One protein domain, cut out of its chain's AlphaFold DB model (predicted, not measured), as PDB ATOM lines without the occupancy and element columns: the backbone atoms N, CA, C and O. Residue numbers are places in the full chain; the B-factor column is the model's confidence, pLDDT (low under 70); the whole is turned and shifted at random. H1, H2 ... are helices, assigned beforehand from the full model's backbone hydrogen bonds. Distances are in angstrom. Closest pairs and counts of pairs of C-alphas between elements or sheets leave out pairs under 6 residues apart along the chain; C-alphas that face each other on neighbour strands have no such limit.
ATOM      1  N   ILE A   2     -60.752  31.964  11.803       55.66
ATOM      2  CA  ILE A   2     -59.670  32.595  11.018       55.66
ATOM      3  C   ILE A   2     -58.481  32.878  11.936       55.66
ATOM      4  O   ILE A   2     -57.398  32.403  11.652       55.66
ATOM      5  N   PHE A   3     -58.719  33.480  13.109       64.19
ATOM      6  CA  PHE A   3     -57.655  33.787  14.070       64.19
ATOM      7  C   PHE A   3     -56.820  32.595  14.511       64.19
ATOM      8  O   PHE A   3     -55.615  32.717  14.592       64.19
ATOM      9  N   SER A   4     -57.402  31.414  14.718       62.81
ATOM     10  CA  SER A   4     -56.594  30.286  15.190       62.81
ATOM     11  C   SER A   4     -55.711  29.703  14.077       62.81
ATOM     12  O   SER A   4     -54.600  29.289  14.364       62.81
ATOM     13  N   ILE A   5     -56.193  29.700  12.826       64.31
ATOM     14  CA  ILE A   5     -55.402  29.301  11.642       64.31
ATOM     15  C   ILE A   5     -54.357  30.367  11.322       64.31
ATOM     16  O   ILE A   5     -53.207  30.050  11.059       64.31
ATOM     17  N   PHE A   6     -54.759  31.631  11.404       74.44
ATOM     18  CA  PHE A   6     -53.876  32.776  11.303       74.44
ATOM     19  C   PHE A   6     -52.753  32.673  12.333       74.44
ATOM     20  O   PHE A   6     -51.603  32.714  11.943       74.44
ATOM     21  N   PHE A   7     -53.046  32.417  13.611       78.94
ATOM     22  CA  PHE A   7     -52.020  32.213  14.634       78.94
ATOM     23  C   PHE A   7     -51.137  30.997  14.328       78.94
ATOM     24  O   PHE A   7     -49.929  31.084  14.503       78.94
ATOM     25  N   ASP A   8     -51.704  29.883  13.840       67.25
ATOM     26  CA  ASP A   8     -50.933  28.686  13.448       67.25
ATOM     27  C   ASP A   8     -49.911  28.971  12.323       67.25
ATOM     28  O   ASP A   8     -48.929  28.238  12.195       67.25
ATOM     29  N   LEU A   9     -50.142  30.012  11.516       65.75
ATOM     30  CA  LEU A   9     -49.293  30.418  10.390       65.75
ATOM     31  C   LEU A   9     -48.422  31.649  10.693       65.75
ATOM     32  O   LEU A   9     -47.325  31.764  10.161       65.75
ATOM     33  N   ALA A  10     -48.903  32.558  11.539       68.88
ATOM     34  CA  ALA A  10     -48.304  33.865  11.800       68.88
ATOM     35  C   ALA A  10     -47.196  33.832  12.859       68.88
ATOM     36  O   ALA A  10     -46.302  34.672  12.824       68.88
ATOM     37  N   VAL A  11     -47.262  32.906  13.825       70.88
ATOM     38  CA  VAL A  11     -46.377  32.920  15.000       70.88
ATOM     39  C   VAL A  11     -45.667  31.588  15.239       70.88
ATOM     40  O   VAL A  11     -46.131  30.512  14.865       70.88
ATOM     41  N   THR A  12     -44.530  31.652  15.933       65.12
ATOM     42  CA  THR A  12     -43.807  30.461  16.398       65.12
ATOM     43  C   THR A  12     -44.602  29.686  17.462       65.12
ATOM     44  O   THR A  12     -45.435  30.248  18.177       65.12
ATOM     45  N   SER A  13     -44.319  28.383  17.599       61.19
ATOM     46  CA  SER A  13     -44.990  27.463  18.546       61.19
ATOM     47  C   SER A  13     -45.135  28.006  19.967       61.19
ATOM     48  O   SER A  13     -46.156  27.787  20.610       61.19
ATOM     49  N   ASP A  14     -44.124  28.720  20.458       66.75
ATOM     50  CA  ASP A  14     -44.027  29.061  21.875       66.75
ATOM     51  C   ASP A  14     -44.973  30.213  22.216       66.75
ATOM     52  O   ASP A  14     -45.654  30.185  23.243       66.75
ATOM     53  N   LYS A  15     -45.093  31.197  21.313       71.25
ATOM     54  CA  LYS A  15     -46.120  32.244  21.398       71.25
ATOM     55  C   LYS A  15     -47.507  31.677  21.108       71.25
ATOM     56  O   LYS A  15     -48.475  32.080  21.749       71.25
ATOM     57  N   ARG A  16     -47.604  30.718  20.183       77.12
ATOM     58  CA  ARG A  16     -48.876  30.183  19.687       77.12
ATOM     59  C   ARG A  16     -49.786  29.626  20.778       77.12
ATOM     60  O   ARG A  16     -50.998  29.824  20.702       77.12
ATOM     61  N   THR A  17     -49.222  28.963  21.785       70.12
ATOM     62  CA  THR A  17     -49.977  28.360  22.904       70.12
ATOM     63  C   THR A  17     -50.810  29.373  23.697       70.12
ATOM     64  O   THR A  17     -51.794  29.001  24.329       70.12
ATOM     65  N   LYS A  18     -50.455  30.662  23.634       77.94
ATOM     66  CA  LYS A  18     -51.100  31.752  24.381       77.94
ATOM     67  C   LYS A  18     -52.109  32.559  23.555       77.94
ATOM     68  O   LYS A  18     -52.587  33.580  24.049       77.94
ATOM     69  N   LEU A  19     -52.392  32.139  22.318       80.94
ATOM     70  CA  LEU A  19     -53.207  32.879  21.350       80.94
ATOM     71  C   LEU A  19     -54.375  32.008  20.879       80.94
ATOM     72  O   LEU A  19     -54.174  30.929  20.329       80.94
ATOM     73  N   SER A  20     -55.608  32.441  21.097       72.50
ATOM     74  CA  SER A  20     -56.814  31.657  20.808       72.50
ATOM     75  C   SER A  20     -57.944  32.497  20.226       72.50
ATOM     76  O   SER A  20     -58.631  32.037  19.306       72.50
ATOM     77  N   THR A  21     -58.136  33.714  20.733       78.12
ATOM     78  CA  THR A  21     -59.245  34.596  20.354       78.12
ATOM     79  C   THR A  21     -58.760  35.808  19.564       78.12
ATOM     80  O   THR A  21     -57.567  36.020  19.385       78.12
ATOM     81  N   GLU A  22     -59.699  36.593  19.042       79.94
ATOM     82  CA  GLU A  22     -59.402  37.863  18.369       79.94
ATOM     83  C   GLU A  22     -58.651  38.841  19.282       79.94
ATOM     84  O   GLU A  22     -57.702  39.483  18.842       79.94
ATOM     85  N   ASP A  23     -59.002  38.871  20.569       83.69
ATOM     86  CA  ASP A  23     -58.364  39.737  21.569       83.69
ATOM     87  C   ASP A  23     -56.855  39.471  21.706       83.69
ATOM     88  O   ASP A  23     -56.087  40.338  22.125       83.69
ATOM     89  N   ASP A  24     -56.408  38.275  21.317       84.38
ATOM     90  CA  ASP A  24     -55.005  37.890  21.356       84.38
ATOM     91  C   ASP A  24     -54.180  38.470  20.196       84.38
ATOM     92  O   ASP A  24     -52.952  38.427  20.262       84.38
ATOM     93  N   LEU A  25     -54.803  39.064  19.167       81.69
ATOM     94  CA  LEU A  25     -54.086  39.727  18.065       81.69
ATOM     95  C   LEU A  25     -53.149  40.829  18.555       81.69
ATOM     96  O   LEU A  25     -52.085  41.025  17.981       81.69
ATOM     97  N   VAL A  26     -53.514  41.510  19.645       84.88
ATOM     98  CA  VAL A  26     -52.715  42.587  20.253       84.88
ATOM     99  C   VAL A  26     -51.360  42.075  20.769       84.88
ATOM    100  O   VAL A  26     -50.436  42.854  20.982       84.88
ATOM    101  N   LYS A  27     -51.217  40.759  20.972       84.31
ATOM    102  CA  LYS A  27     -49.983  40.118  21.452       84.31
ATOM    103  C   LYS A  27     -49.014  39.752  20.319       84.31
ATOM    104  O   LYS A  27     -47.940  39.222  20.605       84.31
ATOM    105  N   ILE A  28     -49.402  39.974  19.065       85.94
ATOM    106  CA  ILE A  28     -48.623  39.644  17.871       85.94
ATOM    107  C   ILE A  28     -47.966  40.915  17.353       85.94
ATOM    108  O   ILE A  28     -48.590  41.975  17.342       85.94
ATOM    109  N   ASP A  29     -46.704  40.815  16.942       87.25
ATOM    110  CA  ASP A  29     -46.019  41.965  16.363       87.25
ATOM    111  C   ASP A  29     -46.444  42.220  14.907       87.25
ATOM    112  O   ASP A  29     -46.947  41.341  14.206       87.25
ATOM    113  N   ASP A  30     -46.239  43.448  14.427       87.12
ATOM    114  CA  ASP A  30     -46.666  43.849  13.081       87.12
ATOM    115  C   ASP A  30     -46.058  42.976  11.974       87.12
ATOM    116  O   ASP A  30     -46.658  42.803  10.914       87.12
ATOM    117  N   SER A  31     -44.859  42.427  12.198       86.56
ATOM    118  CA  SER A  31     -44.190  41.576  11.217       86.56
ATOM    119  C   SER A  31     -44.877  40.221  11.106       86.56
ATOM    120  O   SER A  31     -45.157  39.767   9.999       86.56
ATOM    121  N   GLU A  32     -45.168  39.602  12.248       86.00
ATOM    122  CA  GLU A  32     -45.942  38.369  12.364       86.00
ATOM    123  C   GLU A  32     -47.364  38.568  11.804       86.00
ATOM    124  O   GLU A  32     -47.858  37.710  11.072       86.00
ATOM    125  N   LEU A  33     -48.003  39.722  12.052       87.50
ATOM    126  CA  LEU A  33     -49.334  40.038  11.516       87.50
ATOM    127  C   LEU A  33     -49.349  40.127   9.983       87.50
ATOM    128  O   LEU A  33     -50.194  39.505   9.337       87.50
ATOM    129  N   ILE A  34     -48.417  40.890   9.401       87.81
ATOM    130  CA  ILE A  34     -48.325  41.090   7.947       87.81
ATOM    131  C   ILE A  34     -47.957  39.774   7.249       87.81
ATOM    132  O   ILE A  34     -48.577  39.420   6.245       87.81
ATOM    133  N   GLN A  35     -47.007  39.010   7.801       82.31
ATOM    134  CA  GLN A  35     -46.663  37.689   7.274       82.31
ATOM    135  C   GLN A  35     -47.860  36.740   7.357       82.31
ATOM    136  O   GLN A  35     -48.244  36.152   6.353       82.31
ATOM    137  N   GLY A  36     -48.498  36.639   8.523       79.38
ATOM    138  CA  GLY A  36     -49.668  35.791   8.723       79.38
ATOM    139  C   GLY A  36     -50.791  36.103   7.741       79.38
ATOM    140  O   GLY A  36     -51.368  35.186   7.167       79.38
ATOM    141  N   ALA A  37     -51.070  37.391   7.505       81.69
ATOM    142  CA  ALA A  37     -52.111  37.845   6.585       81.69
ATOM    143  C   ALA A  37     -51.811  37.446   5.135       81.69
ATOM    144  O   ALA A  37     -52.729  37.071   4.401       81.69
ATOM    145  N   LYS A  38     -50.535  37.486   4.737       80.56
ATOM    146  CA  LYS A  38     -50.076  36.980   3.445       80.56
ATOM    147  C   LYS A  38     -50.266  35.464   3.348       80.56
ATOM    148  O   LYS A  38     -50.859  35.000   2.384       80.56
ATOM    149  N   GLU A  39     -49.832  34.704   4.354       72.62
ATOM    150  CA  GLU A  39     -49.893  33.233   4.338       72.62
ATOM    151  C   GLU A  39     -51.327  32.694   4.233       72.62
ATOM    152  O   GLU A  39     -51.560  31.683   3.579       72.62
ATOM    153  N   ILE A  40     -52.316  33.374   4.826       71.25
ATOM    154  CA  ILE A  40     -53.739  33.006   4.661       71.25
ATOM    155  C   ILE A  40     -54.389  33.624   3.411       71.25
ATOM    156  O   ILE A  40     -55.577  33.406   3.129       71.25
ATOM    157  N   GLY A  41     -53.623  34.404   2.647       69.75
ATOM    158  CA  GLY A  41     -54.039  35.096   1.434       69.75
ATOM    159  C   GLY A  41     -55.153  36.113   1.675       69.75
ATOM    160  O   GLY A  41     -56.123  36.126   0.913       69.75
ATOM    161  N   LEU A  42     -55.060  36.887   2.765       76.81
ATOM    162  CA  LEU A  42     -55.851  38.109   2.973       76.81
ATOM    163  C   LEU A  42     -55.260  39.298   2.212       76.81
ATOM    164  O   LEU A  42     -56.007  40.171   1.786       76.81
ATOM    165  N   ILE A  43     -53.937  39.315   2.043       81.38
ATOM    166  CA  ILE A  43     -53.207  40.327   1.276       81.38
ATOM    167  C   ILE A  43     -52.378  39.648   0.183       81.38
ATOM    168  O   ILE A  43     -51.980  38.492   0.329       81.38
ATOM    169  N   SER A  44     -52.133  40.364  -0.913       79.50
ATOM    170  CA  SER A  44     -51.315  39.883  -2.032       79.50
ATOM    171  C   SER A  44     -49.815  39.922  -1.699       79.50
ATOM    172  O   SER A  44     -49.398  40.595  -0.756       79.50
ATOM    173  N   ASP A  45     -48.972  39.269  -2.507       79.69
ATOM    174  CA  ASP A  45     -47.507  39.432  -2.433       79.69
ATOM    175  C   ASP A  45     -47.069  40.895  -2.575       79.69
ATOM    176  O   ASP A  45     -46.112  41.340  -1.937       79.69
ATOM    177  N   ILE A  46     -47.768  41.647  -3.428       83.12
ATOM    178  CA  ILE A  46     -47.507  43.068  -3.661       83.12
ATOM    179  C   ILE A  46     -47.881  43.859  -2.405       83.12
ATOM    180  O   ILE A  46     -47.043  44.593  -1.880       83.12
ATOM    181  N   GLY A  47     -49.083  43.638  -1.873       87.19
ATOM    182  CA  GLY A  47     -49.553  44.245  -0.631       87.19
ATOM    183  C   GLY A  47     -48.624  43.940   0.542       87.19
ATOM    184  O   GLY A  47     -48.242  44.850   1.270       87.19
ATOM    185  N   TYR A  48     -48.153  42.697   0.667       89.62
ATOM    186  CA  TYR A  48     -47.150  42.310   1.660       89.62
ATOM    187  C   TYR A  48     -45.873  43.149   1.545       89.62
ATOM    188  O   TYR A  48     -45.438  43.732   2.534       89.62
ATOM    189  N   ARG A  49     -45.278  43.252   0.348       90.00
ATOM    190  CA  ARG A  49     -44.030  44.011   0.145       90.00
ATOM    191  C   ARG A  49     -44.204  45.497   0.440       90.00
ATOM    192  O   ARG A  49     -43.304  46.114   1.005       90.00
ATOM    193  N   LEU A  50     -45.346  46.062   0.060       90.81
ATOM    194  CA  LEU A  50     -45.668  47.461   0.316       90.81
ATOM    195  C   LEU A  50     -45.851  47.724   1.818       90.81
ATOM    196  O   LEU A  50     -45.251  48.654   2.354       90.81
ATOM    197  N   LEU A  51     -46.600  46.873   2.523       92.25
ATOM    198  CA  LEU A  51     -46.789  46.982   3.974       92.25
ATOM    199  C   LEU A  51     -45.487  46.752   4.749       92.25
ATOM    200  O   LEU A  51     -45.227  47.452   5.727       92.25
ATOM    201  N   ASP A  52     -44.651  45.812   4.310       91.38
ATOM    202  CA  ASP A  52     -43.346  45.556   4.919       91.38
ATOM    203  C   ASP A  52     -42.406  46.761   4.761       91.38
ATOM    204  O   ASP A  52     -41.728  47.153   5.714       91.38
ATOM    205  N   ASN A  53     -42.442  47.428   3.600       89.50
ATOM    206  CA  ASN A  53     -41.728  48.683   3.377       89.50
ATOM    207  C   ASN A  53     -42.238  49.807   4.296       89.50
ATOM    208  O   ASN A  53     -41.432  50.459   4.959       89.50
ATOM    209  N   ILE A  54     -43.559  49.991   4.404       90.19
ATOM    210  CA  ILE A  54     -44.165  50.985   5.307       90.19
ATOM    211  C   ILE A  54     -43.741  50.720   6.758       90.19
ATOM    212  O   ILE A  54     -43.305  51.637   7.456       90.19
ATOM    213  N   LYS A  55     -43.803  49.460   7.208       89.75
ATOM    214  CA  LYS A  55     -43.349  49.030   8.540       89.75
ATOM    215  C   LYS A  55     -41.875  49.377   8.759       89.75
ATOM    216  O   LYS A  55     -41.526  49.951   9.792       89.75
ATOM    217  N   PHE A  56     -41.017  49.046   7.794       87.44
ATOM    218  CA  PHE A  56     -39.591  49.351   7.838       87.44
ATOM    219  C   PHE A  56     -39.349  50.863   7.955       87.44
ATOM    220  O   PHE A  56     -38.686  51.307   8.892       87.44
ATOM    221  N   MET A  57     -39.946  51.663   7.071       85.88
ATOM    222  CA  MET A  57     -39.768  53.116   7.049       85.88
ATOM    223  C   MET A  57     -40.312  53.797   8.311       85.88
ATOM    224  O   MET A  57     -39.666  54.697   8.846       85.88
ATOM    225  N   ARG A  58     -41.450  53.338   8.847       85.12
ATOM    226  CA  ARG A  58     -41.995  53.799  10.134       85.12
ATOM    227  C   ARG A  58     -41.015  53.573  11.286       85.12
ATOM    228  O   ARG A  58     -40.828  54.468  12.111       85.12
ATOM    229  N   ASN A  59     -40.412  52.385  11.355       81.50
ATOM    230  CA  ASN A  59     -39.447  52.045  12.402       81.50
ATOM    231  C   ASN A  59     -38.192  52.931  12.323       81.50
ATOM    232  O   ASN A  59     -37.689  53.361  13.357       81.50
ATOM    233  N   TRP A  60     -37.726  53.266  11.116       76.19
ATOM    234  CA  TRP A  60     -36.600  54.187  10.913       76.19
ATOM    235  C   TRP A  60     -36.936  55.653  11.210       76.19
ATOM    236  O   TRP A  60     -36.068  56.394  11.663       76.19
ATOM    237  N   ALA A  61     -38.187  56.070  11.007       74.31
ATOM    238  CA  ALA A  61     -38.654  57.409  11.368       74.31
ATOM    239  C   ALA A  61     -38.892  57.581  12.884       74.31
ATOM    240  O   ALA A  61     -38.968  58.707  13.374       74.31
ATOM    241  N   SER A  62     -39.000  56.482  13.640       66.12
ATOM    242  CA  SER A  62     -39.350  56.485  15.065       66.12
ATOM    243  C   SER A  62     -38.115  56.270  15.962       66.12
ATOM    244  O   SER A  62     -37.921  55.215  16.552       66.12
ATOM    245  N   ALA A  63     -37.279  57.308  16.069       58.25
ATOM    246  CA  ALA A  63     -36.508  57.693  17.265       58.25
ATOM    247  C   ALA A  63     -35.539  56.689  17.956       58.25
ATOM    248  O   ALA A  63     -35.506  56.630  19.185       58.25
ATOM    249  N   ALA A  64     -34.662  55.991  17.219       56.25
ATOM    250  CA  ALA A  64     -33.536  55.240  17.823       56.25
ATOM    251  C   ALA A  64     -32.131  55.561  17.257       56.25
ATOM    252  O   ALA A  64     -31.127  55.137  17.829       56.25
ATOM    253  N   HIS A  65     -32.029  56.357  16.189       50.56
ATOM    254  CA  HIS A  65     -30.762  56.827  15.610       50.56
ATOM    255  C   HIS A  65     -30.898  58.296  15.166       50.56
ATOM    256  O   HIS A  65     -32.027  58.742  14.971       50.56
ATOM    257  N   PRO A  66     -29.800  59.072  15.025       54.00
ATOM    258  CA  PRO A  66     -29.875  60.466  14.584       54.00
ATOM    259  C   PRO A  66     -30.687  60.565  13.284       54.00
ATOM    260  O   PRO A  66     -30.320  59.945  12.288       54.00
ATOM    261  N   ASN A  67     -31.812  61.288  13.331       56.16
ATOM    262  CA  ASN A  67     -32.841  61.318  12.288       56.16
ATOM    263  C   ASN A  67     -32.264  61.733  10.922       56.16
ATOM    264  O   ASN A  67     -32.082  62.919  10.656       56.16
ATOM    265  N   GLN A  68     -31.991  60.760  10.050       59.03
ATOM    266  CA  GLN A  68     -31.622  61.004   8.649       59.03
ATOM    267  C   GLN A  68     -32.845  61.100   7.723       59.03
ATOM    268  O   GLN A  68     -32.705  61.526   6.580       59.03
ATOM    269  N   VAL A  69     -34.035  60.708   8.194       65.69
ATOM    270  CA  VAL A  69     -35.257  60.623   7.383       65.69
ATOM    271  C   VAL A  69     -36.395  61.356   8.088       65.69
ATOM    272  O   VAL A  69     -36.766  61.005   9.205       65.69
ATOM    273  N   GLU A  70     -36.945  62.370   7.422       72.00
ATOM    274  CA  GLU A  70     -38.135  63.104   7.850       72.00
ATOM    275  C   GLU A  70     -39.334  62.647   7.014       72.00
ATOM    276  O   GLU A  70     -39.247  62.515   5.792       72.00
ATOM    277  N   LEU A  71     -40.445  62.349   7.684       78.19
ATOM    278  CA  LEU A  71     -41.616  61.732   7.075       78.19
ATOM    279  C   LEU A  71     -42.604  62.829   6.663       78.19
ATOM    280  O   LEU A  71     -43.151  63.543   7.500       78.19
ATOM    281  N   THR A  72     -42.796  62.995   5.357       85.06
ATOM    282  CA  THR A  72     -43.601  64.087   4.789       85.06
ATOM    283  C   THR A  72     -45.094  63.754   4.755       85.06
ATOM    284  O   THR A  72     -45.496  62.591   4.712       85.06
ATOM    285  N   GLY A  73     -45.942  64.787   4.684       85.12
ATOM    286  CA  GLY A  73     -47.392  64.606   4.542       85.12
ATOM    287  C   GLY A  73     -47.794  63.829   3.281       85.12
ATOM    288  O   GLY A  73     -48.727  63.035   3.331       85.12
ATOM    289  N   LEU A  74     -47.064  63.990   2.171       89.00
ATOM    290  CA  LEU A  74     -47.319  63.230   0.941       89.00
ATOM    291  C   LEU A  74     -47.012  61.738   1.114       89.00
ATOM    292  O   LEU A  74     -47.788  60.909   0.657       89.00
ATOM    293  N   GLN A  75     -45.931  61.395   1.821       87.38
ATOM    294  CA  GLN A  75     -45.602  59.998   2.129       87.38
ATOM    295  C   GLN A  75     -46.648  59.359   3.046       87.38
ATOM    296  O   GLN A  75     -47.028  58.215   2.827       87.38
ATOM    297  N   LEU A  76     -47.168  60.096   4.035       87.31
ATOM    298  CA  LEU A  76     -48.265  59.601   4.876       87.31
ATOM    299  C   LEU A  76     -49.531  59.313   4.066       87.31
ATOM    300  O   LEU A  76     -50.197  58.309   4.312       87.31
ATOM    301  N   ILE A  77     -49.862  60.185   3.110       91.44
ATOM    302  CA  ILE A  77     -51.021  59.996   2.231       91.44
ATOM    303  C   ILE A  77     -50.820  58.766   1.339       91.44
ATOM    304  O   ILE A  77     -51.730  57.950   1.245       91.44
ATOM    305  N   ASP A  78     -49.635  58.595   0.754       90.19
ATOM    306  CA  ASP A  78     -49.295  57.441  -0.091       90.19
ATOM    307  C   ASP A  78     -49.347  56.111   0.688       90.19
ATOM    308  O   ASP A  78     -49.906  55.111   0.228       90.19
ATOM    309  N   TRP A  79     -48.853  56.102   1.929       91.38
ATOM    310  CA  TRP A  79     -48.944  54.932   2.808       91.38
ATOM    311  C   TRP A  79     -50.387  54.617   3.206       91.38
ATOM    312  O   TRP A  79     -50.786  53.453   3.216       91.38
ATOM    313  N   LEU A  80     -51.188  55.641   3.513       90.44
ATOM    314  CA  LEU A  80     -52.608  55.467   3.807       90.44
ATOM    315  C   LEU A  80     -53.361  54.924   2.589       90.44
ATOM    316  O   LEU A  80     -54.152  53.993   2.725       90.44
ATOM    317  N   GLU A  81     -53.100  55.472   1.404       90.38
ATOM    318  CA  GLU A  81     -53.685  55.005   0.150       90.38
ATOM    319  C   GLU A  81     -53.317  53.543  -0.125       90.38
ATOM    320  O   GLU A  81     -54.188  52.745  -0.479       90.38
ATOM    321  N   THR A  82     -52.061  53.168   0.123       88.88
ATOM    322  CA  THR A  82     -51.591  51.781   0.045       88.88
ATOM    323  C   THR A  82     -52.377  50.870   0.989       88.88
ATOM    324  O   THR A  82     -52.918  49.859   0.547       88.88
ATOM    325  N   CYS A  83     -52.528  51.237   2.265       87.69
ATOM    326  CA  CYS A  83     -53.336  50.469   3.221       87.69
ATOM    327  C   CYS A  83     -54.808  50.362   2.785       87.69
ATOM    328  O   CYS A  83     -55.435  49.312   2.938       87.69
ATOM    329  N   ILE A  84     -55.374  51.431   2.215       87.00
ATOM    330  CA  ILE A  84     -56.750  51.420   1.714       87.00
ATOM    331  C   ILE A  84     -56.888  50.446   0.543       87.00
ATOM    332  O   ILE A  84     -57.836  49.664   0.530       87.00
ATOM    333  N   LYS A  85     -55.972  50.477  -0.426       84.88
ATOM    334  CA  LYS A  85     -56.046  49.657  -1.643       84.88
ATOM    335  C   LYS A  85     -55.704  48.191  -1.394       84.88
ATOM    336  O   LYS A  85     -56.434  47.321  -1.855       84.88
ATOM    337  N   GLU A  86     -54.639  47.932  -0.640       83.62
ATOM    338  CA  GLU A  86     -54.046  46.597  -0.475       83.62
ATOM    339  C   GLU A  86     -54.514  45.858   0.784       83.62
ATOM    340  O   GLU A  86     -54.109  44.719   1.003       83.62
ATOM    341  N   VAL A  87     -55.338  46.478   1.636       79.00
ATOM    342  CA  VAL A  87     -55.866  45.823   2.849       79.00
ATOM    343  C   VAL A  87     -57.358  46.074   3.023       79.00
ATOM    344  O   VAL A  87     -58.133  45.128   3.101       79.00
ATOM    345  N   ILE A  88     -57.782  47.340   3.085       79.25
ATOM    346  CA  ILE A  88     -59.158  47.690   3.484       79.25
ATOM    347  C   ILE A  88     -60.163  47.426   2.356       79.25
ATOM    348  O   ILE A  88     -61.266  46.944   2.604       79.25
TER     349      ILE A  88
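Overview. This is residues 2 to 88 of the 371 residues of an uncharacterized protein of Clostridium sp. AF21-20LB (UniProt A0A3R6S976). Look first for the long helix H5: H4 runs beside it the opposite way, and H6 folds back from it as a V. H1 crosses H4 on the side away from H5, with short H2 and H3 near H1. The printed part has 87 residues with six named helices, H1 to H6, and no named strand: all helix. It is only just loose, close to compact: radius of gyration of the C-alphas 14.7 A, spans 40 by 29 by 20 A.

Arrangement. Start at H5, residues 45 to 61; it forms a helical hairpin with H4, residues 30 to 39, at a shallow tilt of 4 degrees, closest at C-alphas 48 and 38, 6.3 A. With residues 47 to 54 alone, H5 touches H6, residues 73 to 88, in another hairpin, its tilt of 35.5 degrees only just steep; C-alphas 47 and 86 are closest, 5.1 A. H1, residues 2 to 10, touches H4 about perpendicular, at 74 degrees; C-alphas 10 and 36 are closest, 3.9 A. H2, residues 13 to 16, and H3, residues 22 to 27, are close to H1 but not clearly touching, their closest C-alphas 6.3 A and 6.2 A from it. Every O i to N i+4 pair is within hydrogen-bond range in H1, H4, H5 and H6; H3 has 0 of 2, but 2 of 3 O i to N i+3 pairs, and H2 is too short.

Along the chain. Find C-alpha 45 at (-47.507, 39.432, -2.433); H5 runs 24.3 A from there. H6 runs 20.6 A to C-alpha 88 at (-59.158, 47.690, 3.484).

Size, cuts and confidence. The printed part has no cut; the link from H5 to H6 is long, and low confidence includes its residues 62 to 69.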